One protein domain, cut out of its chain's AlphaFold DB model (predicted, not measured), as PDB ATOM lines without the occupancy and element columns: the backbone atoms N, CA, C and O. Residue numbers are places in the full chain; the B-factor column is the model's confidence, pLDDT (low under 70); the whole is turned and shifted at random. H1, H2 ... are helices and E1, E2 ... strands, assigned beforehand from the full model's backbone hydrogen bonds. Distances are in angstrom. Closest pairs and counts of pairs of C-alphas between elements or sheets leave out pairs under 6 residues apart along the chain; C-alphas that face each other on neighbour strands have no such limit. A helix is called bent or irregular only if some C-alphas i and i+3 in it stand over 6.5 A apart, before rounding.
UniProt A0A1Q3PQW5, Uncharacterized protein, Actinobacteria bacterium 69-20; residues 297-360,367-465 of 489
ATOM      1  N   GLU A 297      82.524  39.995  43.309       76.94
ATOM      2  CA  GLU A 297      82.720  41.442  43.386       76.94
ATOM      3  C   GLU A 297      81.533  42.183  42.762       76.94
ATOM      4  O   GLU A 297      81.228  42.023  41.578       76.94
ATOM      5  N   VAL A 298      80.881  43.035  43.557       80.56
ATOM      6  CA  VAL A 298      79.748  43.852  43.109       80.56
ATOM      7  C   VAL A 298      80.243  44.995  42.226       80.56
ATOM      8  O   VAL A 298      80.996  45.859  42.678       80.56
ATOM      9  N   ARG A 299      79.770  45.041  40.978       80.00
ATOM     10  CA  ARG A 299      80.075  46.106  40.010       80.00
ATOM     11  C   ARG A 299      78.838  46.501  39.201       80.00
ATOM     12  O   ARG A 299      77.793  45.862  39.304       80.00
ATOM     13  N   ALA A 300      78.959  47.556  38.399       82.69
ATOM     14  CA  ALA A 300      77.922  47.957  37.451       82.69
ATOM     15  C   ALA A 300      78.020  47.151  36.142       82.69
ATOM     16  O   ALA A 300      79.106  46.987  35.584       82.69
ATOM     17  N   TRP A 301      76.876  46.691  35.644       84.44
ATOM     18  CA  TRP A 301      76.727  45.929  34.405       84.44
ATOM     19  C   TRP A 301      75.759  46.639  33.467       84.44
ATOM     20  O   TRP A 301      74.647  46.971  33.879       84.44
ATOM     21  N   HIS A 302      76.168  46.847  32.218       87.25
ATOM     22  CA  HIS A 302      75.324  47.459  31.201       87.25
ATOM     23  C   HIS A 302      74.426  46.397  30.569       87.25
ATOM     24  O   HIS A 302      74.909  45.524  29.845       87.25
ATOM     25  N   VAL A 303      73.122  46.455  30.842       88.12
ATOM     26  CA  VAL A 303      72.139  45.486  30.343       88.12
ATOM     27  C   VAL A 303      71.350  46.088  29.185       88.12
ATOM     28  O   VAL A 303      70.696  47.125  29.334       88.12
ATOM     29  N   ARG A 304      71.373  45.411  28.028       89.25
ATOM     30  CA  ARG A 304      70.641  45.811  26.819       89.25
ATOM     31  C   ARG A 304      69.792  44.669  26.244       89.25
ATOM     32  O   ARG A 304      70.292  43.555  26.098       89.25
ATOM     33  N   PRO A 305      68.537  44.921  25.848       87.69
ATOM     34  CA  PRO A 305      67.778  43.984  25.023       87.69
ATOM     35  C   PRO A 305      68.405  43.876  23.630       87.69
ATOM     36  O   PRO A 305      68.686  44.899  23.006       87.69
ATOM     37  N   LEU A 306      68.618  42.654  23.133       82.00
ATOM     38  CA  LEU A 306      69.235  42.432  21.818       82.00
ATOM     39  C   LEU A 306      68.222  42.547  20.672       82.00
ATOM     40  O   LEU A 306      68.506  43.179  19.658       82.00
ATOM     41  N   ASP A 307      67.011  42.023  20.873       78.44
ATOM     42  CA  ASP A 307      66.007  41.883  19.806       78.44
ATOM     43  C   ASP A 307      64.816  42.848  19.944       78.44
ATOM     44  O   ASP A 307      63.808  42.722  19.247       78.44
ATOM     45  N   ARG A 308      64.899  43.824  20.860       76.50
ATOM     46  CA  ARG A 308      63.822  44.788  21.139       76.50
ATOM     47  C   ARG A 308      64.357  46.196  21.355       76.50
ATOM     48  O   ARG A 308      65.145  46.447  22.256       76.50
ATOM     49  N   THR A 309      63.875  47.139  20.551       78.38
ATOM     50  CA  THR A 309      64.261  48.562  20.632       78.38
ATOM     51  C   THR A 309      63.307  49.403  21.479       78.38
ATOM     52  O   THR A 309      63.559  50.578  21.740       78.38
ATOM     53  N   ASP A 310      62.189  48.823  21.902       81.81
ATOM     54  CA  ASP A 310      61.148  49.478  22.684       81.81
ATOM     55  C   ASP A 310      61.358  49.369  24.203       81.81
ATOM     56  O   ASP A 310      60.715  50.106  24.960       81.81
ATOM     57  N   LEU A 311      62.297  48.515  24.624       86.00
ATOM     58  CA  LEU A 311      62.763  48.339  25.996       86.00
ATOM     59  C   LEU A 311      64.025  49.185  26.282       86.00
ATOM     60  O   LEU A 311      64.877  49.343  25.406       86.00
ATOM     61  N   PRO A 312      64.167  49.751  27.493       84.94
ATOM     62  CA  PRO A 312      65.289  50.626  27.836       84.94
ATOM     63  C   PRO A 312      66.577  49.848  28.180       84.94
ATOM     64  O   PRO A 312      66.507  48.899  28.962       84.94
ATOM     65  N   PRO A 313      67.765  50.262  27.700       86.38
ATOM     66  CA  PRO A 313      69.023  49.824  28.301       86.38
ATOM     67  C   PRO A 313      69.199  50.459  29.692       86.38
ATOM     68  O   PRO A 313      68.710  51.570  29.930       86.38
ATOM     69  N   VAL A 314      69.883  49.763  30.601       85.81
ATOM     70  CA  VAL A 314      70.062  50.191  32.000       85.81
ATOM     71  C   VAL A 314      71.367  49.642  32.576       85.81
ATOM     72  O   VAL A 314      71.757  48.516  32.272       85.81
ATOM     73  N   ASP A 315      72.017  50.423  33.435       86.00
ATOM     74  CA  ASP A 315      73.140  49.951  34.249       86.00
ATOM     75  C   ASP A 315      72.618  49.392  35.583       86.00
ATOM     76  O   ASP A 315      71.793  50.030  36.241       86.00
ATOM     77  N   LEU A 316      73.065  48.189  35.967       86.88
ATOM     78  CA  LEU A 316      72.630  47.479  37.176       86.88
ATOM     79  C   LEU A 316      73.819  47.059  38.045       86.88
ATOM     80  O   LEU A 316      74.795  46.512  37.537       86.88
ATOM     81  N   LEU A 317      73.717  47.236  39.368       86.19
ATOM     82  CA  LEU A 317      74.631  46.557  40.304       86.19
ATOM     83  C   LEU A 317      74.365  45.054  40.326       86.19
ATOM     84  O   LEU A 317      73.225  44.633  40.526       86.19
ATOM     85  N   ALA A 318      75.425  44.270  40.170       86.25
ATOM     86  CA  ALA A 318      75.409  42.840  40.422       86.25
ATOM     87  C   ALA A 318      76.822  42.306  40.693       86.25
ATOM     88  O   ALA A 318      77.819  42.873  40.241       86.25
ATOM     89  N   ASP A 319      76.894  41.180  41.393       84.88
ATOM     90  CA  ASP A 319      78.111  40.379  41.574       84.88
ATOM     91  C   ASP A 319      78.497  39.562  40.331       84.88
ATOM     92  O   ASP A 319      79.604  39.037  40.243       84.88
ATOM     93  N   SER A 320      77.584  39.451  39.366       83.06
ATOM     94  CA  SER A 320      77.750  38.653  38.157       83.06
ATOM     95  C   SER A 320      76.829  39.140  37.028       83.06
ATOM     96  O   SER A 320      75.764  39.714  37.290       83.06
ATOM     97  N   PRO A 321      77.185  38.873  35.761       84.12
ATOM     98  CA  PRO A 321      76.359  39.237  34.611       84.12
ATOM     99  C   PRO A 321      75.027  38.474  34.603       84.12
ATOM    100  O   PRO A 321      73.980  39.049  34.311       84.12
ATOM    101  N   SER A 322      75.029  37.204  35.014       83.69
ATOM    102  CA  SER A 322      73.820  36.386  35.172       83.69
ATOM    103  C   SER A 322      72.833  36.985  36.182       83.69
ATOM    104  O   SER A 322      71.630  37.060  35.913       83.69
ATOM    105  N   ASN A 323      73.328  37.501  37.307       86.44
ATOM    106  CA  ASN A 323      72.487  38.164  38.297       86.44
ATOM    107  C   ASN A 323      72.022  39.558  37.821       86.44
ATOM    108  O   ASN A 323      70.900  39.971  38.116       86.44
ATOM    109  N   ALA A 324      72.812  40.266  37.004       87.88
ATOM    110  CA  ALA A 324      72.346  41.480  36.323       87.88
ATOM    111  C   ALA A 324      71.174  41.183  35.363       87.88
ATOM    112  O   ALA A 324      70.155  41.876  35.408       87.88
ATOM    113  N   ARG A 325      71.249  40.108  34.558       88.56
ATOM    114  CA  ARG A 325      70.142  39.667  33.677       88.56
ATOM    115  C   ARG A 325      68.871  39.358  34.471       88.56
ATOM    116  O   ARG A 325      67.789  39.779  34.074       88.56
ATOM    117  N   ALA A 326      69.003  38.664  35.601       87.19
ATOM    118  CA  ALA A 326      67.872  38.278  36.447       87.19
ATOM    119  C   ALA A 326      67.140  39.477  37.083       87.19
ATOM    120  O   ALA A 326      65.944  39.390  37.358       87.19
ATOM    121  N   GLN A 327      67.835  40.598  37.296       88.62
ATOM    122  CA  GLN A 327      67.270  41.813  37.896       88.62
ATOM    123  C   GLN A 327      66.570  42.730  36.874       88.62
ATOM    124  O   GLN A 327      65.695  43.515  37.247       88.62
ATOM    125  N   TYR A 328      66.900  42.613  35.582       89.38
ATOM    126  CA  TYR A 328      66.346  43.457  34.515       89.38
ATOM    127  C   TYR A 328      64.802  43.435  34.412       89.38
ATOM    128  O   TYR A 328      64.212  44.512  34.291       89.38
ATOM    129  N   PRO A 329      64.103  42.286  34.535       89.00
ATOM    130  CA  PRO A 329      62.637  42.249  34.545       89.00
ATOM    131  C   PRO A 329      61.981  43.136  35.609       89.00
ATOM    132  O   PRO A 329      60.987  43.807  35.328       89.00
ATOM    133  N   ALA A 330      62.548  43.176  36.820       87.44
ATOM    134  CA  ALA A 330      62.021  43.986  37.916       87.44
ATOM    135  C   ALA A 330      62.175  45.489  37.630       87.44
ATOM    136  O   ALA A 330      61.246  46.261  37.874       87.44
ATOM    137  N   TYR A 331      63.301  45.892  37.029       89.25
ATOM    138  CA  TYR A 331      63.487  47.261  36.546       89.25
ATOM    139  C   TYR A 331      62.463  47.631  35.462       89.25
ATOM    140  O   TYR A 331      61.841  48.692  35.532       89.25
ATOM    141  N   VAL A 332      62.255  46.756  34.470       88.38
ATOM    142  CA  VAL A 332      61.302  46.998  33.376       88.38
ATOM    143  C   VAL A 332      59.878  47.157  33.906       88.38
ATOM    144  O   VAL A 332      59.175  48.058  33.451       88.38
ATOM    145  N   ALA A 333      59.469  46.361  34.896       86.88
ATOM    146  CA  ALA A 333      58.158  46.493  35.531       86.88
ATOM    147  C   ALA A 333      57.961  47.884  36.164       86.88
ATOM    148  O   ALA A 333      56.964  48.554  35.888       86.88
ATOM    149  N   ALA A 334      58.947  48.364  36.928       87.75
ATOM    150  CA  ALA A 334      58.921  49.707  37.510       87.75
ATOM    151  C   ALA A 334      58.921  50.809  36.430       87.75
ATOM    152  O   ALA A 334      58.221  51.818  36.536       87.75
ATOM    153  N   TRP A 335      59.683  50.617  35.350       88.19
ATOM    154  CA  TRP A 335      59.729  51.545  34.220       88.19
ATOM    155  C   TRP A 335      58.401  51.609  33.448       88.19
ATOM    156  O   TRP A 335      57.991  52.693  33.019       88.19
ATOM    157  N   MET A 336      57.705  50.484  33.281       86.50
ATOM    158  CA  MET A 336      56.381  50.438  32.654       86.50
ATOM    159  C   MET A 336      55.342  51.188  33.485       86.50
ATOM    160  O   MET A 336      54.570  51.962  32.919       86.50
ATOM    161  N   GLU A 337      55.374  51.031  34.812       87.31
ATOM    162  CA  GLU A 337      54.490  51.753  35.734       87.31
ATOM    163  C   GLU A 337      54.661  53.276  35.604       87.31
ATOM    164  O   GLU A 337      53.681  54.002  35.428       87.31
ATOM    165  N   ASP A 338      55.904  53.765  35.582       85.44
ATOM    166  CA  ASP A 338      56.184  55.201  35.465       85.44
ATOM    167  C   ASP A 338      55.898  55.775  34.064       85.44
ATOM    168  O   ASP A 338      55.628  56.972  33.919       85.44
ATOM    169  N   THR A 339      55.986  54.958  33.012       83.12
ATOM    170  CA  THR A 339      55.788  55.412  31.622       83.12
ATOM    171  C   THR A 339      54.373  55.189  31.098       83.12
ATOM    172  O   THR A 339      54.028  55.751  30.054       83.12
ATOM    173  N   GLY A 340      53.553  54.395  31.795       80.06
ATOM    174  CA  GLY A 340      52.224  53.984  31.344       80.06
ATOM    175  C   GLY A 340      52.252  53.155  30.057       80.06
ATOM    176  O   GLY A 340      51.264  53.129  29.324       80.06
ATOM    177  N   ARG A 341      53.396  52.540  29.732       79.75
ATOM    178  CA  ARG A 341      53.533  51.656  28.573       79.75
ATOM    179  C   ARG A 341      53.057  50.265  28.961       79.75
ATOM    180  O   ARG A 341      53.659  49.629  29.816       79.75
ATOM    181  N   GLU A 342      52.018  49.787  28.292       74.62
ATOM    182  CA  GLU A 342      51.648  48.374  28.314       74.62
ATOM    183  C   GLU A 342      52.460  47.660  27.232       74.62
ATOM    184  O   GLU A 342      52.347  47.970  26.045       74.62
ATOM    185  N   LEU A 343      53.338  46.755  27.657       74.62
ATOM    186  CA  LEU A 343      54.093  45.877  26.778       74.62
ATOM    187  C   LEU A 343      53.502  44.484  26.913       74.62
ATOM    188  O   LEU A 343      53.374  43.972  28.023       74.62
ATOM    189  N   ASP A 344      53.147  43.903  25.775       66.25
ATOM    190  CA  ASP A 344      52.764  42.504  25.697       66.25
ATOM    191  C   ASP A 344      54.050  41.672  25.781       66.25
ATOM    192  O   ASP A 344      54.941  41.779  24.924       66.25
ATOM    193  N   PHE A 345      54.201  40.939  26.877       67.88
ATOM    194  CA  PHE A 345      55.181  39.871  26.979       67.88
ATOM    195  C   PHE A 345      54.376  38.589  26.840       67.88
ATOM    196  O   PHE A 345      53.585  38.283  27.729       67.88
ATOM    197  N   ASP A 346      54.549  37.865  25.734       56.91
ATOM    198  CA  ASP A 346      53.992  36.518  25.631       56.91
ATOM    199  C   ASP A 346      54.473  35.716  26.849       56.91
ATOM    200  O   ASP A 346      55.668  35.728  27.159       56.91
ATOM    201  N   ASP A 347      53.515  35.072  27.520       47.25
ATOM    202  CA  ASP A 347      53.440  34.690  28.942       47.25
ATOM    203  C   ASP A 347      54.658  34.017  29.626       47.25
ATOM    204  O   ASP A 347      54.549  33.711  30.805       47.25
ATOM    205  N   ASP A 348      55.821  33.814  28.992       51.09
ATOM    206  CA  ASP A 348      56.988  33.172  29.627       51.09
ATOM    207  C   ASP A 348      58.398  33.623  29.158       51.09
ATOM    208  O   ASP A 348      59.388  33.109  29.682       51.09
ATOM    209  N   LEU A 349      58.567  34.558  28.207       62.31
ATOM    210  CA  LEU A 349      59.908  34.862  27.656       62.31
ATOM    211  C   LEU A 349      60.224  36.363  27.569       62.31
ATOM    212  O   LEU A 349      59.813  37.069  26.648       62.31
ATOM    213  N   PHE A 350      61.057  36.841  28.501       76.38
ATOM    214  CA  PHE A 350      61.815  38.082  28.305       76.38
ATOM    215  C   PHE A 350      62.773  37.927  27.105       76.38
ATOM    216  O   PHE A 350      63.293  36.831  26.881       76.38
ATOM    217  N   PRO A 351      63.030  38.999  26.327       78.06
ATOM    218  CA  PRO A 351      63.955  38.938  25.198       78.06
ATOM    219  C   PRO A 351      65.375  38.600  25.655       78.06
ATOM    220  O   PRO A 351      65.744  38.841  26.806       78.06
ATOM    221  N   ALA A 352      66.197  38.107  24.727       83.25
ATOM    222  CA  ALA A 352      67.616  37.907  24.983       83.25
ATOM    223  C   ALA A 352      68.283  39.232  25.398       83.25
ATOM    224  O   ALA A 352      68.075  40.280  24.773       83.25
ATOM    225  N   LEU A 353      69.078  39.176  26.469       86.56
ATOM    226  CA  LEU A 353      69.765  40.326  27.051       86.56
ATOM    227  C   LEU A 353      71.274  40.206  26.830       86.56
ATOM    228  O   LEU A 353      71.903  39.247  27.281       86.56
ATOM    229  N   GLY A 354      71.853  41.216  26.188       86.19
ATOM    230  CA  GLY A 354      73.289  41.452  26.191       86.19
ATOM    231  C   GLY A 354      73.682  42.111  27.505       86.19
ATOM    232  O   GLY A 354      73.000  43.035  27.957       86.19
ATOM    233  N   VAL A 355      74.760  41.630  28.119       84.62
ATOM    234  CA  VAL A 355      75.303  42.203  29.349       84.62
ATOM    235  C   VAL A 355      76.789  42.400  29.170       84.62
ATOM    236  O   VAL A 355      77.524  41.430  29.020       84.62
ATOM    237  N   ASP A 356      77.203  43.658  29.212       82.06
ATOM    238  CA  ASP A 356      78.603  44.044  29.128       82.06
ATOM    239  C   ASP A 356      79.052  44.562  30.501       82.06
ATOM    240  O   ASP A 356      78.268  45.172  31.242       82.06
ATOM    241  N   ALA A 357      80.315  44.331  30.865       73.94
ATOM    242  CA  ALA A 357      80.884  44.978  32.042       73.94
ATOM    243  C   ALA A 357      80.821  46.498  31.839       73.94
ATOM    244  O   ALA A 357      81.299  47.012  30.827       73.94
ATOM    245  N   GLY A 358      80.208  47.222  32.779       64.06
ATOM    246  CA  GLY A 358      80.177  48.677  32.708       64.06
ATOM    247  C   GLY A 358      81.601  49.231  32.775       64.06
ATOM    248  O   GLY A 358      82.393  48.794  33.608       64.06
ATOM    249  N   ASP A 359      81.921  50.216  31.935       54.72
ATOM    250  CA  ASP A 359      83.255  50.839  31.793       54.72
ATOM    251  C   ASP A 359      83.661  51.720  33.006       54.72
ATOM    252  O   ASP A 359      84.410  52.692  32.910       54.72
ATOM    253  N   VAL A 360      83.109  51.438  34.188       47.44
ATOM    254  CA  VAL A 360      83.137  52.337  35.339       47.44
ATOM    255  C   VAL A 360      84.071  51.785  36.410       47.44
ATOM    256  O   VAL A 360      83.674  51.044  37.307       47.44
ATOM    257  N   PRO A 367      75.864  57.913  37.515       59.81
ATOM    258  CA  PRO A 367      74.818  57.123  38.143       59.81
ATOM    259  C   PRO A 367      74.979  55.646  37.844       59.81
ATOM    260  O   PRO A 367      75.304  55.266  36.728       59.81
ATOM    261  N   VAL A 368      74.700  54.832  38.852       63.09
ATOM    262  CA  VAL A 368      74.779  53.377  38.747       63.09
ATOM    263  C   VAL A 368      73.459  52.779  38.273       63.09
ATOM    264  O   VAL A 368      73.456  51.701  37.707       63.09
ATOM    265  N   VAL A 369      72.348  53.494  38.483       67.25
ATOM    266  CA  VAL A 369      71.020  53.137  37.980       67.25
ATOM    267  C   VAL A 369      70.496  54.316  37.167       67.25
ATOM    268  O   VAL A 369      70.258  55.399  37.715       67.25
ATOM    269  N   ALA A 370      70.342  54.123  35.858       67.44
ATOM    270  CA  ALA A 370      69.775  55.111  34.947       67.44
ATOM    271  C   ALA A 370      69.041  54.424  33.783       67.44
ATOM    272  O   ALA A 370      69.589  53.477  33.225       67.44
ATOM    273  N   PRO A 371      67.866  54.928  33.344       68.12
ATOM    274  CA  PRO A 371      67.180  56.145  33.809       68.12
ATOM    275  C   PRO A 371      66.037  55.921  34.826       68.12
ATOM    276  O   PRO A 371      65.176  55.064  34.618       68.12
ATOM    277  N   VAL A 372      65.952  56.780  35.856       77.25
ATOM    278  CA  VAL A 372      64.760  56.934  36.723       77.25
ATOM    279  C   VAL A 372      63.753  57.870  36.047       77.25
ATOM    280  O   VAL A 372      64.096  58.988  35.650       77.25
ATOM    281  N   ARG A 373      62.507  57.415  35.890       77.38
ATOM    282  CA  ARG A 373      61.446  58.110  35.134       77.38
ATOM    283  C   ARG A 373      60.323  58.657  36.016       77.38
ATOM    284  O   ARG A 373      59.677  59.627  35.616       77.38
ATOM    285  N   GLY A 374      60.134  58.095  37.202       82.56
ATOM    286  CA  GLY A 374      59.072  58.454  38.136       82.56
ATOM    287  C   GLY A 374      59.295  57.836  39.517       82.56
ATOM    288  O   GLY A 374      60.439  57.666  39.940       82.56
ATOM    289  N   GLN A 375      58.207  57.587  40.247       88.00
ATOM    290  CA  GLN A 375      58.275  57.127  41.636       88.00
ATOM    291  C   GLN A 375      58.622  55.635  41.715       88.00
ATOM    292  O   GLN A 375      59.455  55.263  42.536       88.00
ATOM    293  N   ALA A 376      58.057  54.800  40.836       86.69
ATOM    294  CA  ALA A 376      58.259  53.353  40.888       86.69
ATOM    295  C   ALA A 376      59.720  52.975  40.592       86.69
ATOM    296  O   ALA A 376      60.336  52.201  41.323       86.69
ATOM    297  N   THR A 377      60.321  53.585  39.564       87.12
ATOM    298  CA  THR A 377      61.745  53.382  39.236       87.12
ATOM    299  C   THR A 377      62.687  53.936  40.303       87.12
ATOM    300  O   THR A 377      63.776  53.395  40.478       87.12
ATOM    301  N   LEU A 378      62.290  54.989  41.028       87.44
ATOM    302  CA  LEU A 378      63.073  55.529  42.142       87.44
ATOM    303  C   LEU A 378      63.064  54.579  43.341       87.44
ATOM    304  O   LEU A 378      64.127  54.298  43.892       87.44
ATOM    305  N   ASP A 379      61.887  54.093  43.734       87.94
ATOM    306  CA  ASP A 379      61.737  53.183  44.871       87.94
ATOM    307  C   ASP A 379      62.506  51.882  44.624       87.94
ATOM    308  O   ASP A 379      63.314  51.471  45.459       87.94
ATOM    309  N   TRP A 380      62.357  51.315  43.422       89.69
ATOM    310  CA  TRP A 380      63.119  50.148  42.988       89.69
ATOM    311  C   TRP A 380      64.635  50.401  43.017       89.69
ATOM    312  O   TRP A 380      65.384  49.594  43.560       89.69
ATOM    313  N   ALA A 381      65.106  51.542  42.499       86.56
ATOM    314  CA  ALA A 381      66.535  51.859  42.477       86.56
ATOM    315  C   ALA A 381      67.133  51.998  43.889       86.56
ATOM    316  O   ALA A 381      68.272  51.592  44.125       86.56
ATOM    317  N   VAL A 382      66.381  52.567  44.838       85.88
ATOM    318  CA  VAL A 382      66.818  52.688  46.237       85.88
ATOM    319  C   VAL A 382      66.890  51.317  46.907       85.88
ATOM    320  O   VAL A 382      67.850  51.046  47.631       85.88
ATOM    321  N   GLU A 383      65.910  50.446  46.671       87.38
ATOM    322  CA  GLU A 383      65.938  49.070  47.173       87.38
ATOM    323  C   GLU A 383      67.113  48.285  46.580       87.38
ATOM    324  O   GLU A 383      67.874  47.668  47.325       87.38
ATOM    325  N   HIS A 384      67.323  48.397  45.266       87.00
ATOM    326  CA  HIS A 384      68.419  47.766  44.530       87.00
ATOM    327  C   HIS A 384      69.788  48.123  45.116       87.00
ATOM    328  O   HIS A 384      70.579  47.246  45.453       87.00
ATOM    329  N   VAL A 385      70.074  49.416  45.304       84.00
ATOM    330  CA  VAL A 385      71.359  49.856  45.881       84.00
ATOM    331  C   VAL A 385      71.530  49.357  47.318       84.00
ATOM    332  O   VAL A 385      72.612  48.904  47.692       84.00
ATOM    333  N   ASN A 386      70.464  49.396  48.120       84.00
ATOM    334  CA  ASN A 386      70.523  48.928  49.501       84.00
ATOM    335  C   ASN A 386      70.692  47.410  49.618       84.00
ATOM    336  O   ASN A 386      71.370  46.966  50.543       84.00
ATOM    337  N   HIS A 387      70.134  46.625  48.691       86.25
ATOM    338  CA  HIS A 387      70.336  45.177  48.627       86.25
ATOM    339  C   HIS A 387      71.824  44.823  48.517       86.25
ATOM    340  O   HIS A 387      72.322  43.978  49.259       86.25
ATOM    341  N   TRP A 388      72.545  45.537  47.653       84.19
ATOM    342  CA  TRP A 388      73.980  45.354  47.430       84.19
ATOM    343  C   TRP A 388      74.871  46.024  48.484       84.19
ATOM    344  O   TRP A 388      76.094  45.888  48.424       84.19
ATOM    345  N   ALA A 389      74.282  46.760  49.436       81.50
ATOM    346  CA  ALA A 389      74.967  47.448  50.533       81.50
ATOM    347  C   ALA A 389      76.195  48.277  50.091       81.50
ATOM    348  O   ALA A 389      77.182  48.387  50.820       81.50
ATOM    349  N   THR A 390      76.133  48.854  48.887       73.31
ATOM    350  CA  THR A 390      77.235  49.590  48.253       73.31
ATOM    351  C   THR A 390      76.884  51.073  48.171       73.31
ATOM    352  O   THR A 390      75.768  51.430  47.800       73.31
ATOM    353  N   GLU A 391      77.829  51.961  48.496       74.25
ATOM    354  CA  GLU A 391      77.622  53.403  48.321       74.25
ATOM    355  C   GLU A 391      77.534  53.744  46.827       74.25
ATOM    356  O   GLU A 391      78.531  53.706  46.105       74.25
ATOM    357  N   ALA A 392      76.331  54.079  46.358       72.19
ATOM    358  CA  ALA A 392      76.067  54.354  44.949       72.19
ATOM    359  C   ALA A 392      75.153  55.569  44.744       72.19
ATOM    360  O   ALA A 392      74.354  55.947  45.608       72.19
ATOM    361  N   TYR A 393      75.272  56.162  43.555       75.00
ATOM    362  CA  TYR A 393      74.477  57.306  43.121       75.00
ATOM    363  C   TYR A 393      73.350  56.880  42.183       75.00
ATOM    364  O   TYR A 393      73.585  56.207  41.179       75.00
ATOM    365  N   ILE A 394      72.136  57.349  42.470       75.50
ATOM    366  CA  ILE A 394      70.954  57.175  41.616       75.50
ATOM    367  C   ILE A 394      70.667  58.517  40.932       75.50
ATOM    368  O   ILE A 394      70.389  59.498  41.625       75.50
ATOM    369  N   ALA A 395      70.737  58.594  39.596       74.44
ATOM    370  CA  ALA A 395      70.398  59.824  38.868       74.44
ATOM    371  C   ALA A 395      68.930  59.860  38.447       74.44
ATOM    372  O   ALA A 395      68.364  58.889  37.955       74.44
ATOM    373  N   THR A 396      68.347  61.047  38.582       70.06
ATOM    374  CA  THR A 396      66.933  61.332  38.286       70.06
ATOM    375  C   THR A 396      66.766  62.389  37.187       70.06
ATOM    376  O   THR A 396      65.828  63.183  37.176       70.06
ATOM    377  N   ASP A 397      67.711  62.445  36.252       64.00
ATOM    378  CA  ASP A 397      67.874  63.501  35.247       64.00
ATOM    379  C   ASP A 397      66.776  63.573  34.169       64.00
ATOM    380  O   ASP A 397      66.711  64.558  33.427       64.00
ATOM    381  N   LEU A 398      65.882  62.583  34.108       60.97
ATOM    382  CA  LEU A 398      64.864  62.428  33.064       60.97
ATOM    383  C   LEU A 398      63.416  62.575  33.558       60.97
ATOM    384  O   LEU A 398      62.482  62.140  32.878       60.97
ATOM    385  N   ILE A 399      63.218  63.221  34.708       64.62
ATOM    386  CA  ILE A 399      61.895  63.387  35.319       64.62
ATOM    387  C   ILE A 399      61.218  64.677  34.828       64.62
ATOM    388  O   ILE A 399      61.813  65.759  34.892       64.62
ATOM    389  N   PRO A 400      59.956  64.623  34.359       62.25
ATOM    390  CA  PRO A 400      59.211  65.819  33.990       62.25
ATOM    391  C   PRO A 400      59.063  66.787  35.174       62.25
ATOM    392  O   PRO A 400      58.622  66.406  36.253       62.25
ATOM    393  N   THR A 401      59.314  68.079  34.945       59.66
ATOM    394  CA  THR A 401      59.251  69.165  35.960       59.66
ATOM    395  C   THR A 401      57.943  69.280  36.766       59.66
ATOM    396  O   THR A 401      57.903  70.013  37.752       59.66
ATOM    397  N   ARG A 402      56.866  68.599  36.352       63.88
ATOM    398  CA  ARG A 402      55.552  68.593  37.021       63.88
ATOM    399  C   ARG A 402      55.363  67.440  38.014       63.88
ATOM    400  O   ARG A 402      54.345  67.421  38.697       63.88
ATOM    401  N   VAL A 403      56.301  66.497  38.078       71.31
ATOM    402  CA  VAL A 403      56.266  65.368  39.012       71.31
ATOM    403  C   VAL A 403      57.017  65.756  40.284       71.31
ATOM    404  O   VAL A 403      58.122  66.298  40.218       71.31
ATOM    405  N   THR A 404      56.401  65.496  41.438       80.62
ATOM    406  CA  THR A 404      57.054  65.617  42.745       80.62
ATOM    407  C   THR A 404      57.358  64.218  43.254       80.62
ATOM    408  O   THR A 404      56.424  63.458  43.493       80.62
ATOM    409  N   LEU A 405      58.637  63.892  43.424       84.69
ATOM    410  CA  LEU A 405      59.068  62.602  43.966       84.69
ATOM    411  C   LEU A 405      59.027  62.581  45.495       84.69
ATOM    412  O   LEU A 405      59.353  63.582  46.140       84.69
ATOM    413  N   ALA A 406      58.709  61.428  46.070       87.12
ATOM    414  CA  ALA A 406      58.927  61.125  47.476       87.12
ATOM    415  C   ALA A 406      60.209  60.294  47.601       87.12
ATOM    416  O   ALA A 406      60.273  59.170  47.117       87.12
ATOM    417  N   ILE A 407      61.249  60.853  48.224       84.88
ATOM    418  CA  ILE A 407      62.516  60.140  48.421       84.88
ATOM    419  C   ILE A 407      62.457  59.436  49.781       84.88
ATOM    420  O   ILE A 407      62.392  60.141  50.799       84.88
ATOM    421  N   PRO A 408      62.464  58.089  49.820       85.88
ATOM    422  CA  PRO A 408      62.405  57.325  51.063       85.88
ATOM    423  C   PRO A 408      63.742  57.382  51.820       85.88
ATOM    424  O   PRO A 408      64.683  58.063  51.414       85.88
ATOM    425  N   ALA A 409      63.837  56.660  52.938       84.75
ATOM    426  CA  ALA A 409      65.114  56.462  53.619       84.75
ATOM    427  C   ALA A 409      66.088  55.743  52.672       84.75
ATOM    428  O   ALA A 409      65.809  54.632  52.226       84.75
ATOM    429  N   THR A 410      67.212  56.380  52.343       82.12
ATOM    430  CA  THR A 410      68.075  55.895  51.256       82.12
ATOM    431  C   THR A 410      69.161  54.937  51.731       82.12
ATOM    432  O   THR A 410      69.710  54.215  50.907       82.12
ATOM    433  N   GLY A 411      69.459  54.887  53.034       84.06
ATOM    434  CA  GLY A 411      70.460  53.978  53.594       84.06
ATOM    435  C   GLY A 411      71.859  54.248  53.033       84.06
ATOM    436  O   GLY A 411      72.483  55.253  53.373       84.06
ATOM    437  N   THR A 412      72.341  53.337  52.185       78.12
ATOM    438  CA  THR A 412      73.640  53.441  51.486       78.12
ATOM    439  C   THR A 412      73.552  54.196  50.157       78.12
ATOM    440  O   THR A 412      74.566  54.675  49.651       78.12
ATOM    441  N   ALA A 413      72.343  54.374  49.617       79.75
ATOM    442  CA  ALA A 413      72.120  55.101  48.378       79.75
ATOM    443  C   ALA A 413      72.166  56.624  48.579       79.75
ATOM    444  O   ALA A 413      71.692  57.159  49.589       79.75
ATOM    445  N   THR A 414      72.667  57.333  47.566       81.50
ATOM    446  CA  THR A 414      72.559  58.793  47.449       81.50
ATOM    447  C   THR A 414      71.785  59.152  46.186       81.50
ATOM    448  O   THR A 414      72.155  58.759  45.078       81.50
ATOM    449  N   VAL A 415      70.697  59.912  46.328       81.38
ATOM    450  CA  VAL A 415      69.863  60.318  45.186       81.38
ATOM    451  C   VAL A 415      70.369  61.644  44.628       81.38
ATOM    452  O   VAL A 415      70.258  62.685  45.275       81.38
ATOM    453  N   ALA A 416      70.910  61.618  43.409       79.00
ATOM    454  CA  ALA A 416      71.357  62.801  42.685       79.00
ATOM    455  C   ALA A 416      70.225  63.359  41.810       79.00
ATOM    456  O   ALA A 416      69.704  62.708  40.896       79.00
ATOM    457  N   MET A 417      69.846  64.606  42.077       78.19
ATOM    458  CA  MET A 417      68.689  65.261  41.478       78.19
ATOM    459  C   MET A 417      69.051  66.404  40.543       78.19
ATOM    460  O   MET A 417      69.819  67.293  40.902       78.19
ATOM    461  N   ARG A 418      68.428  66.434  39.359       75.75
ATOM    462  CA  ARG A 418      68.550  67.519  38.371       75.75
ATOM    463  C   ARG A 418      67.179  67.859  37.803       75.75
ATOM    464  O   ARG A 418      66.429  66.966  37.443       75.75
ATOM    465  N   ASN A 419      66.861  69.149  37.686       73.38
ATOM    466  CA  ASN A 419      65.638  69.652  37.038       73.38
ATOM    467  C   ASN A 419      64.295  69.084  37.567       73.38
ATOM    468  O   ASN A 419      63.290  69.164  36.862       73.38
ATOM    469  N   ALA A 420      64.245  68.562  38.797       79.69
ATOM    470  CA  ALA A 420      63.068  67.894  39.361       79.69
ATOM    471  C   ALA A 420      62.653  68.465  40.730       79.69
ATOM    472  O   ALA A 420      63.428  69.163  41.392       79.69
ATOM    473  N   THR A 421      61.420  68.174  41.154       82.62
ATOM    474  CA  THR A 421      60.909  68.534  42.489       82.62
ATOM    475  C   THR A 421      60.797  67.279  43.353       82.62
ATOM    476  O   THR A 421      60.335  66.252  42.867       82.62
ATOM    477  N   ALA A 422      61.197  67.344  44.625       85.06
ATOM    478  CA  ALA A 422      61.070  66.215  45.549       85.06
ATOM    479  C   ALA A 422      60.796  66.620  47.000       85.06
ATOM    480  O   ALA A 422      61.053  67.750  47.423       85.06
ATOM    481  N   VAL A 423      60.315  65.649  47.769       87.50
ATOM    482  CA  VAL A 423      60.220  65.668  49.227       87.50
ATOM    483  C   VAL A 423      61.167  64.597  49.769       87.50
ATOM    484  O   VAL A 423      60.997  63.418  49.478       87.50
ATOM    485  N   ALA A 424      62.177  65.011  50.533       88.00
ATOM    486  CA  ALA A 424      63.139  64.113  51.163       88.00
ATOM    487  C   ALA A 424      62.646  63.730  52.561       88.00
ATOM    488  O   ALA A 424      62.511  64.604  53.421       88.00
ATOM    489  N   HIS A 425      62.350  62.446  52.771       88.56
ATOM    490  CA  HIS A 425      61.869  61.918  54.048       88.56
ATOM    491  C   HIS A 425      63.017  61.644  55.035       88.56
ATOM    492  O   HIS A 425      64.195  61.790  54.710       88.56
ATOM    493  N   ALA A 426      62.666  61.284  56.271       83.62
ATOM    494  CA  ALA A 426      63.639  60.961  57.312       83.62
ATOM    495  C   ALA A 426      64.595  59.845  56.850       83.62
ATOM    496  O   ALA A 426      64.153  58.819  56.335       83.62
ATOM    497  N   GLY A 427      65.901  60.055  57.027       81.88
ATOM    498  CA  GLY A 427      66.948  59.128  56.592       81.88
ATOM    499  C   GLY A 427      67.304  59.195  55.101       81.88
ATOM    500  O   GLY A 427      68.088  58.366  54.639       81.88
ATOM    501  N   ALA A 428      66.745  60.137  54.334       87.12
ATOM    502  CA  ALA A 428      67.094  60.332  52.927       87.12
ATOM    503  C   ALA A 428      68.400  61.126  52.760       87.12
ATOM    504  O   ALA A 428      68.562  62.173  53.392       87.12
ATOM    505  N   ARG A 429      69.279  60.677  51.854       87.38
ATOM    506  CA  ARG A 429      70.481  61.396  51.397       87.38
ATOM    507  C   ARG A 429      70.312  61.873  49.957       87.38
ATOM    508  O   ARG A 429      70.110  61.060  49.052       87.38
ATOM    509  N   VAL A 430      70.394  63.186  49.739       84.94
ATOM    510  CA  VAL A 430      70.098  63.813  48.439       84.94
ATOM    511  C   VAL A 430      71.179  64.811  48.024       84.94
ATOM    512  O   VAL A 430      71.492  65.739  48.766       84.94
ATOM    513  N   GLU A 431      71.671  64.689  46.793       85.12
ATOM    514  CA  GLU A 431      72.468  65.726  46.128       85.12
ATOM    515  C   GLU A 431      71.590  66.500  45.140       85.12
ATOM    516  O   GLU A 431      71.143  65.980  44.119       85.12
ATOM    517  N   ALA A 432      71.300  67.764  45.445       82.12
ATOM    518  CA  ALA A 432      70.434  68.605  44.627       82.12
ATOM    519  C   ALA A 432      71.264  69.487  43.685       82.12
ATOM    520  O   ALA A 432      71.995  70.373  44.130       82.12
ATOM    521  N   HIS A 433      71.099  69.305  42.374       79.19
ATOM    522  CA  HIS A 433      71.777  70.070  41.325       79.19
ATOM    523  C   HIS A 433      70.773  70.820  40.437       79.19
ATOM    524  O   HIS A 433      69.611  70.441  40.337       79.19
ATOM    525  N   HIS A 434      71.231  71.879  39.758       71.81
ATOM    526  CA  HIS A 434      70.577  72.536  38.611       71.81
ATOM    527  C   HIS A 434      69.037  72.515  38.577       71.81
ATOM    528  O   HIS A 434      68.415  71.566  38.103       71.81
ATOM    529  N   ARG A 435      68.405  73.615  38.996       73.62
ATOM    530  CA  ARG A 435      66.946  73.833  38.985       73.62
ATOM    531  C   ARG A 435      66.131  72.809  39.791       73.62
ATOM    532  O   ARG A 435      64.906  72.900  39.766       73.62
ATOM    533  N   ALA A 436      66.770  71.897  40.530       80.62
ATOM    534  CA  ALA A 436      66.083  71.012  41.461       80.62
ATOM    535  C   ALA A 436      65.473  71.794  42.633       80.62
ATOM    536  O   ALA A 436      66.055  72.774  43.111       80.62
ATOM    537  N   ARG A 437      64.298  71.354  43.095       82.31
ATOM    538  CA  ARG A 437      63.596  71.904  44.260       82.31
ATOM    539  C   ARG A 437      63.296  70.796  45.258       82.31
ATOM    540  O   ARG A 437      62.439  69.961  44.992       82.31
ATOM    541  N   VAL A 438      63.962  70.804  46.410       84.44
ATOM    542  CA  VAL A 438      63.783  69.748  47.422       84.44
ATOM    543  C   VAL A 438      63.166  70.315  48.695       84.44
ATOM    544  O   VAL A 438      63.631  71.325  49.220       84.44
ATOM    545  N   THR A 439      62.120  69.669  49.203       86.94
ATOM    546  CA  THR A 439      61.592  69.920  50.551       86.94
ATOM    547  C   THR A 439      62.228  68.930  51.517       86.94
ATOM    548  O   THR A 439      61.999  67.731  51.398       86.94
ATOM    549  N   ALA A 440      63.030  69.427  52.457       86.31
ATOM    550  CA  ALA A 440      63.782  68.613  53.409       86.31
ATOM    551  C   ALA A 440      62.959  68.384  54.683       86.31
ATOM    552  O   ALA A 440      62.746  69.343  55.432       86.31
ATOM    553  N   LEU A 441      62.488  67.160  54.933       86.75
ATOM    554  CA  LEU A 441      61.808  66.800  56.185       86.75
ATOM    555  C   LEU A 441      62.831  66.512  57.306       86.75
ATOM    556  O   LEU A 441      64.020  66.365  57.011       86.75
ATOM    557  N   PRO A 442      62.422  66.477  58.592       82.44
ATOM    558  CA  PRO A 442      63.338  66.181  59.697       82.44
ATOM    559  C   PRO A 442      64.141  64.895  59.458       82.44
ATOM    560  O   PRO A 442      63.622  63.952  58.864       82.44
ATOM    561  N   ASP A 443      65.402  64.880  59.894       82.38
ATOM    562  CA  ASP A 443      66.343  63.757  59.753       82.38
ATOM    563  C   ASP A 443      66.737  63.391  58.304       82.38
ATOM    564  O   ASP A 443      67.310  62.328  58.069       82.38
ATOM    565  N   SER A 444      66.464  64.263  57.325       85.50
ATOM    566  CA  SER A 444      67.037  64.174  55.970       85.50
ATOM    567  C   SER A 444      68.385  64.901  55.864       85.50
ATOM    568  O   SER A 444      68.623  65.899  56.555       85.50
ATOM    569  N   GLU A 445      69.251  64.416  54.973       86.50
ATOM    570  CA  GLU A 445      70.558  64.985  54.644       86.50
ATOM    571  C   GLU A 445      70.580  65.444  53.182       86.50
ATOM    572  O   GLU A 445      70.385  64.650  52.260       86.50
ATOM    573  N   ILE A 446      70.806  66.741  52.956       84.56
ATOM    574  CA  ILE A 446      70.805  67.321  51.608       84.56
ATOM    575  C   ILE A 446      72.062  68.147  51.357       84.56
ATOM    576  O   ILE A 446      72.342  69.104  52.086       84.56
ATOM    577  N   GLN A 447      72.760  67.837  50.264       84.44
ATOM    578  CA  GLN A 447      73.842  68.655  49.722       84.44
ATOM    579  C   GLN A 447      73.347  69.486  48.535       84.44
ATOM    580  O   GLN A 447      72.753  68.971  47.586       84.44
ATOM    581  N   ILE A 448      73.575  70.797  48.590       82.06
ATOM    582  CA  ILE A 448      73.115  71.747  47.572       82.06
ATOM    583  C   ILE A 448      74.274  72.122  46.654       82.06
ATOM    584  O   ILE A 448      75.252  72.731  47.091       82.06
ATOM    585  N   HIS A 449      74.116  71.837  45.363       80.31
ATOM    586  CA  HIS A 449      75.015  72.265  44.295       80.31
ATOM    587  C   HIS A 449      74.465  73.498  43.551       80.31
ATOM    588  O   HIS A 449      73.269  73.807  43.641       80.31
ATOM    589  N   PRO A 450      75.308  74.219  42.782       75.88
ATOM    590  CA  PRO A 450      74.897  75.435  42.086       75.88
ATOM    591  C   PRO A 450      73.611  75.285  41.258       75.88
ATOM    592  O   PRO A 450      73.460  74.393  40.418       75.88
ATOM    593  N   GLY A 451      72.682  76.217  41.478       70.19
ATOM    594  CA  GLY A 451      71.414  76.306  40.755       70.19
ATOM    595  C   GLY A 451      70.258  75.489  41.337       70.19
ATOM    596  O   GLY A 451      69.165  75.582  40.781       70.19
ATOM    597  N   ALA A 452      70.452  74.720  42.412       80.75
ATOM    598  CA  ALA A 452      69.366  74.058  43.144       80.75
ATOM    599  C   ALA A 452      68.779  74.949  44.256       80.75
ATOM    600  O   ALA A 452      69.419  75.893  44.720       80.75
ATOM    601  N   ALA A 453      67.553  74.647  44.688       80.69
ATOM    602  CA  ALA A 453      66.876  75.321  45.792       80.69
ATOM    603  C   ALA A 453      66.301  74.301  46.785       80.69
ATOM    604  O   ALA A 453      65.703  73.303  46.385       80.69
ATOM    605  N   VAL A 454      66.440  74.571  48.085       83.06
ATOM    606  CA  VAL A 454      65.941  73.687  49.149       83.06
ATOM    607  C   VAL A 454      65.033  74.455  50.100       83.06
ATOM    608  O   VAL A 454      65.390  75.526  50.588       83.06
ATOM    609  N   ASN A 455      63.860  73.888  50.373       83.88
ATOM    610  CA  ASN A 455      62.951  74.332  51.420       83.88
ATOM    611  C   ASN A 455      63.181  73.486  52.679       83.88
ATOM    612  O   ASN A 455      62.804  72.315  52.729       83.88
ATOM    613  N   ARG A 456      63.839  74.072  53.681       81.44
ATOM    614  CA  ARG A 456      64.315  73.370  54.878       81.44
ATOM    615  C   ARG A 456      63.261  73.361  55.991       81.44
ATOM    616  O   ARG A 456      62.908  74.431  56.484       81.44
ATOM    617  N   GLN A 457      62.843  72.180  56.459       79.88
ATOM    618  CA  GLN A 457      62.059  72.042  57.697       79.88
ATOM    619  C   GLN A 457      62.968  71.893  58.935       79.88
ATOM    620  O   GLN A 457      64.088  71.380  58.813       79.88
ATOM    621  N   PRO A 458      62.530  72.328  60.137       67.50
ATOM    622  CA  PRO A 458      63.289  72.137  61.377       67.50
ATOM    623  C   PRO A 458      63.669  70.665  61.599       67.50
ATOM    624  O   PRO A 458      62.823  69.795  61.453       67.50
ATOM    625  N   GLY A 459      64.930  70.386  61.947       68.81
ATOM    626  CA  GLY A 459      65.435  69.017  62.156       68.81
ATOM    627  C   GLY A 459      66.112  68.365  60.941       68.81
ATOM    628  O   GLY A 459      66.687  67.297  61.088       68.81
ATOM    629  N   SER A 460      66.108  68.996  59.763       73.38
ATOM    630  CA  SER A 460      66.885  68.533  58.595       73.38
ATOM    631  C   SER A 460      68.328  69.067  58.588       73.38
ATOM    632  O   SER A 460      68.586  70.206  59.027       73.38
ATOM    633  N   HIS A 461      69.257  68.263  58.054       83.12
ATOM    634  CA  HIS A 461      70.648  68.634  57.795       83.12
ATOM    635  C   HIS A 461      70.811  69.083  56.337       83.12
ATOM    636  O   HIS A 461      70.582  68.318  55.406       83.12
ATOM    637  N   VAL A 462      71.198  70.342  56.132       81.00
ATOM    638  CA  VAL A 462      71.361  70.927  54.795       81.00
ATOM    639  C   VAL A 462      72.715  71.614  54.721       81.00
ATOM    640  O   VAL A 462      72.984  72.523  55.511       81.00
ATOM    641  N   ALA A 463      73.541  71.201  53.762       82.00
ATOM    642  CA  ALA A 463      74.880  71.730  53.541       82.00
ATOM    643  C   ALA A 463      75.053  72.216  52.095       82.00
ATOM    644  O   ALA A 463      74.452  71.686  51.160       82.00
ATOM    645  N   LEU A 464      75.887  73.238  51.898       78.69
ATOM    646  CA  LEU A 464      76.359  73.619  50.565       78.69
ATOM    647  C   LEU A 464      77.498  72.674  50.177       78.69
ATOM    648  O   LEU A 464      78.415  72.474  50.975       78.69
ATOM    649  N   ALA A 465      77.454  72.113  48.970       70.88
ATOM    650  CA  ALA A 465      78.533  71.262  48.491       70.88
ATOM    651  C   ALA A 465      79.834  72.083  48.353       70.88
ATOM    652  O   ALA A 465      79.789  73.207  47.837       70.88
TER     653      ALA A 465
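This is residues 297 to 360 and 367 to 465 of the 489 residues of an uncharacterized protein of Actinobacteria bacterium 69-20 (UniProt A0A1Q3PQW5). Two lobes stand end to end: a three-stranded sheet, E2 E1 E3, with H1 packed over one face, and a short solenoid in which the chain from E4 to E12 winds in stacked turns, passing to and fro between two parallel sheets that face each other. H2 lies between the lobes, capping the solenoid at E4, E5 and E6 and packing on H1; residues 344 to 349 of the link after H1 stick out. The printed part has 163 residues, with two named helices and twelve named strands in the order E1 E2 H1 E3 H2 E4 E5 E6 E7 E8 E9 E10 E11 E12, and its class is mixed, helices and strands. The sheets run E2 E1 E3, antiparallel, and E4 E6 E8 E10 E12 and E5 E7 E9 E11, both parallel. The whole is compact, with a radius of gyration of the C-alphas of 16.3 A and spans of 50 by 35 by 24 A.

E1, residues 299 to 305, begins at C-alpha 299 (80.075, 46.106, 40.010) and is 19.5 A long. E2 is residues 314 to 318, 12.4 A. H1, residues 321 to 339, is 26.3 A long, with a kink of 32 degrees near residue 330; it is irregular, but only just, the C-alphas of 326 and 329 being 6.8 A apart. E3 is residues 353 to 357, 13.0 A. After the cut comes H2, residues 375 to 387, 18.4 A, from C-alpha 375 at (58.275, 57.127, 41.636). Then follow E4, 392 to 395; E5, 404 to 407; E6, 413 to 418, 16.3 A; E7, 421 to 424; E8, 429 to 433, 13.4 A; E9, 437 to 440; E10, 445 to 448; E11, 453 to 456; and E12, 461 to 464, ending at C-alpha 464 (76.359, 73.619, 50.565).

E1 and E2 form a hairpin, with N 301 and O 316 at 2.8 A. E1 and E3 are antiparallel at 151 degrees, with N 304 and O 354 at 2.9 A. This sheet is strongly twisted. H1 is on it, in two layers, a helix on one face of a sheet; the closest C-alphas of H1 and E2 are those of Ala 324 and Ala 318, 5.3 A apart. E2, H1 and E3 make a split strand-helix-strand unit, two strands running the same way with E1 between them, and its crossover is right-handed. Residues 331 to 338 of H1 touch residues 375 to 380 of H2, opposite ways at a shallow tilt of 24 degrees; the closest C-alphas are those of Ala 334 and Thr 377, 4.9 A. H2 is also in two layers with the sheet E4 E6 E8 E10 E12, over E4 and E6, at a height over the sheet of 9.4 A. H2 runs along the strands, at 10 degrees to E4 on the local plane. The closest C-alphas of H2 and E5 are those of Gln 375 and Leu 405, 6.0 A. The two parallel sheets form a sandwich, two sheets face to face, 9.6 A centre to centre where they face each other. E4 and E6 have N 416 and O 394 at 2.8 A; E5 and E7 have N 423 and O 405 at 2.8 A. Every O i to N i+4 pair of H2 is within hydrogen-bond range; in H1, 13 of 15 are.

The two farthest C-alphas, those of Asp 307 and Pro 458, are 51.5 A apart. Residues 361 to 366 are not printed, and C-alphas 360 and 367 are 10.0 A apart across this cut, in the link E3 to H2. H1 to E3 is a long link of 13 residues. Mean pLDDT of the printed part is 79.8; residues 344 to 349, 358 to 360, 367 to 371, 397 to 402 and 458 to 459 are under 70.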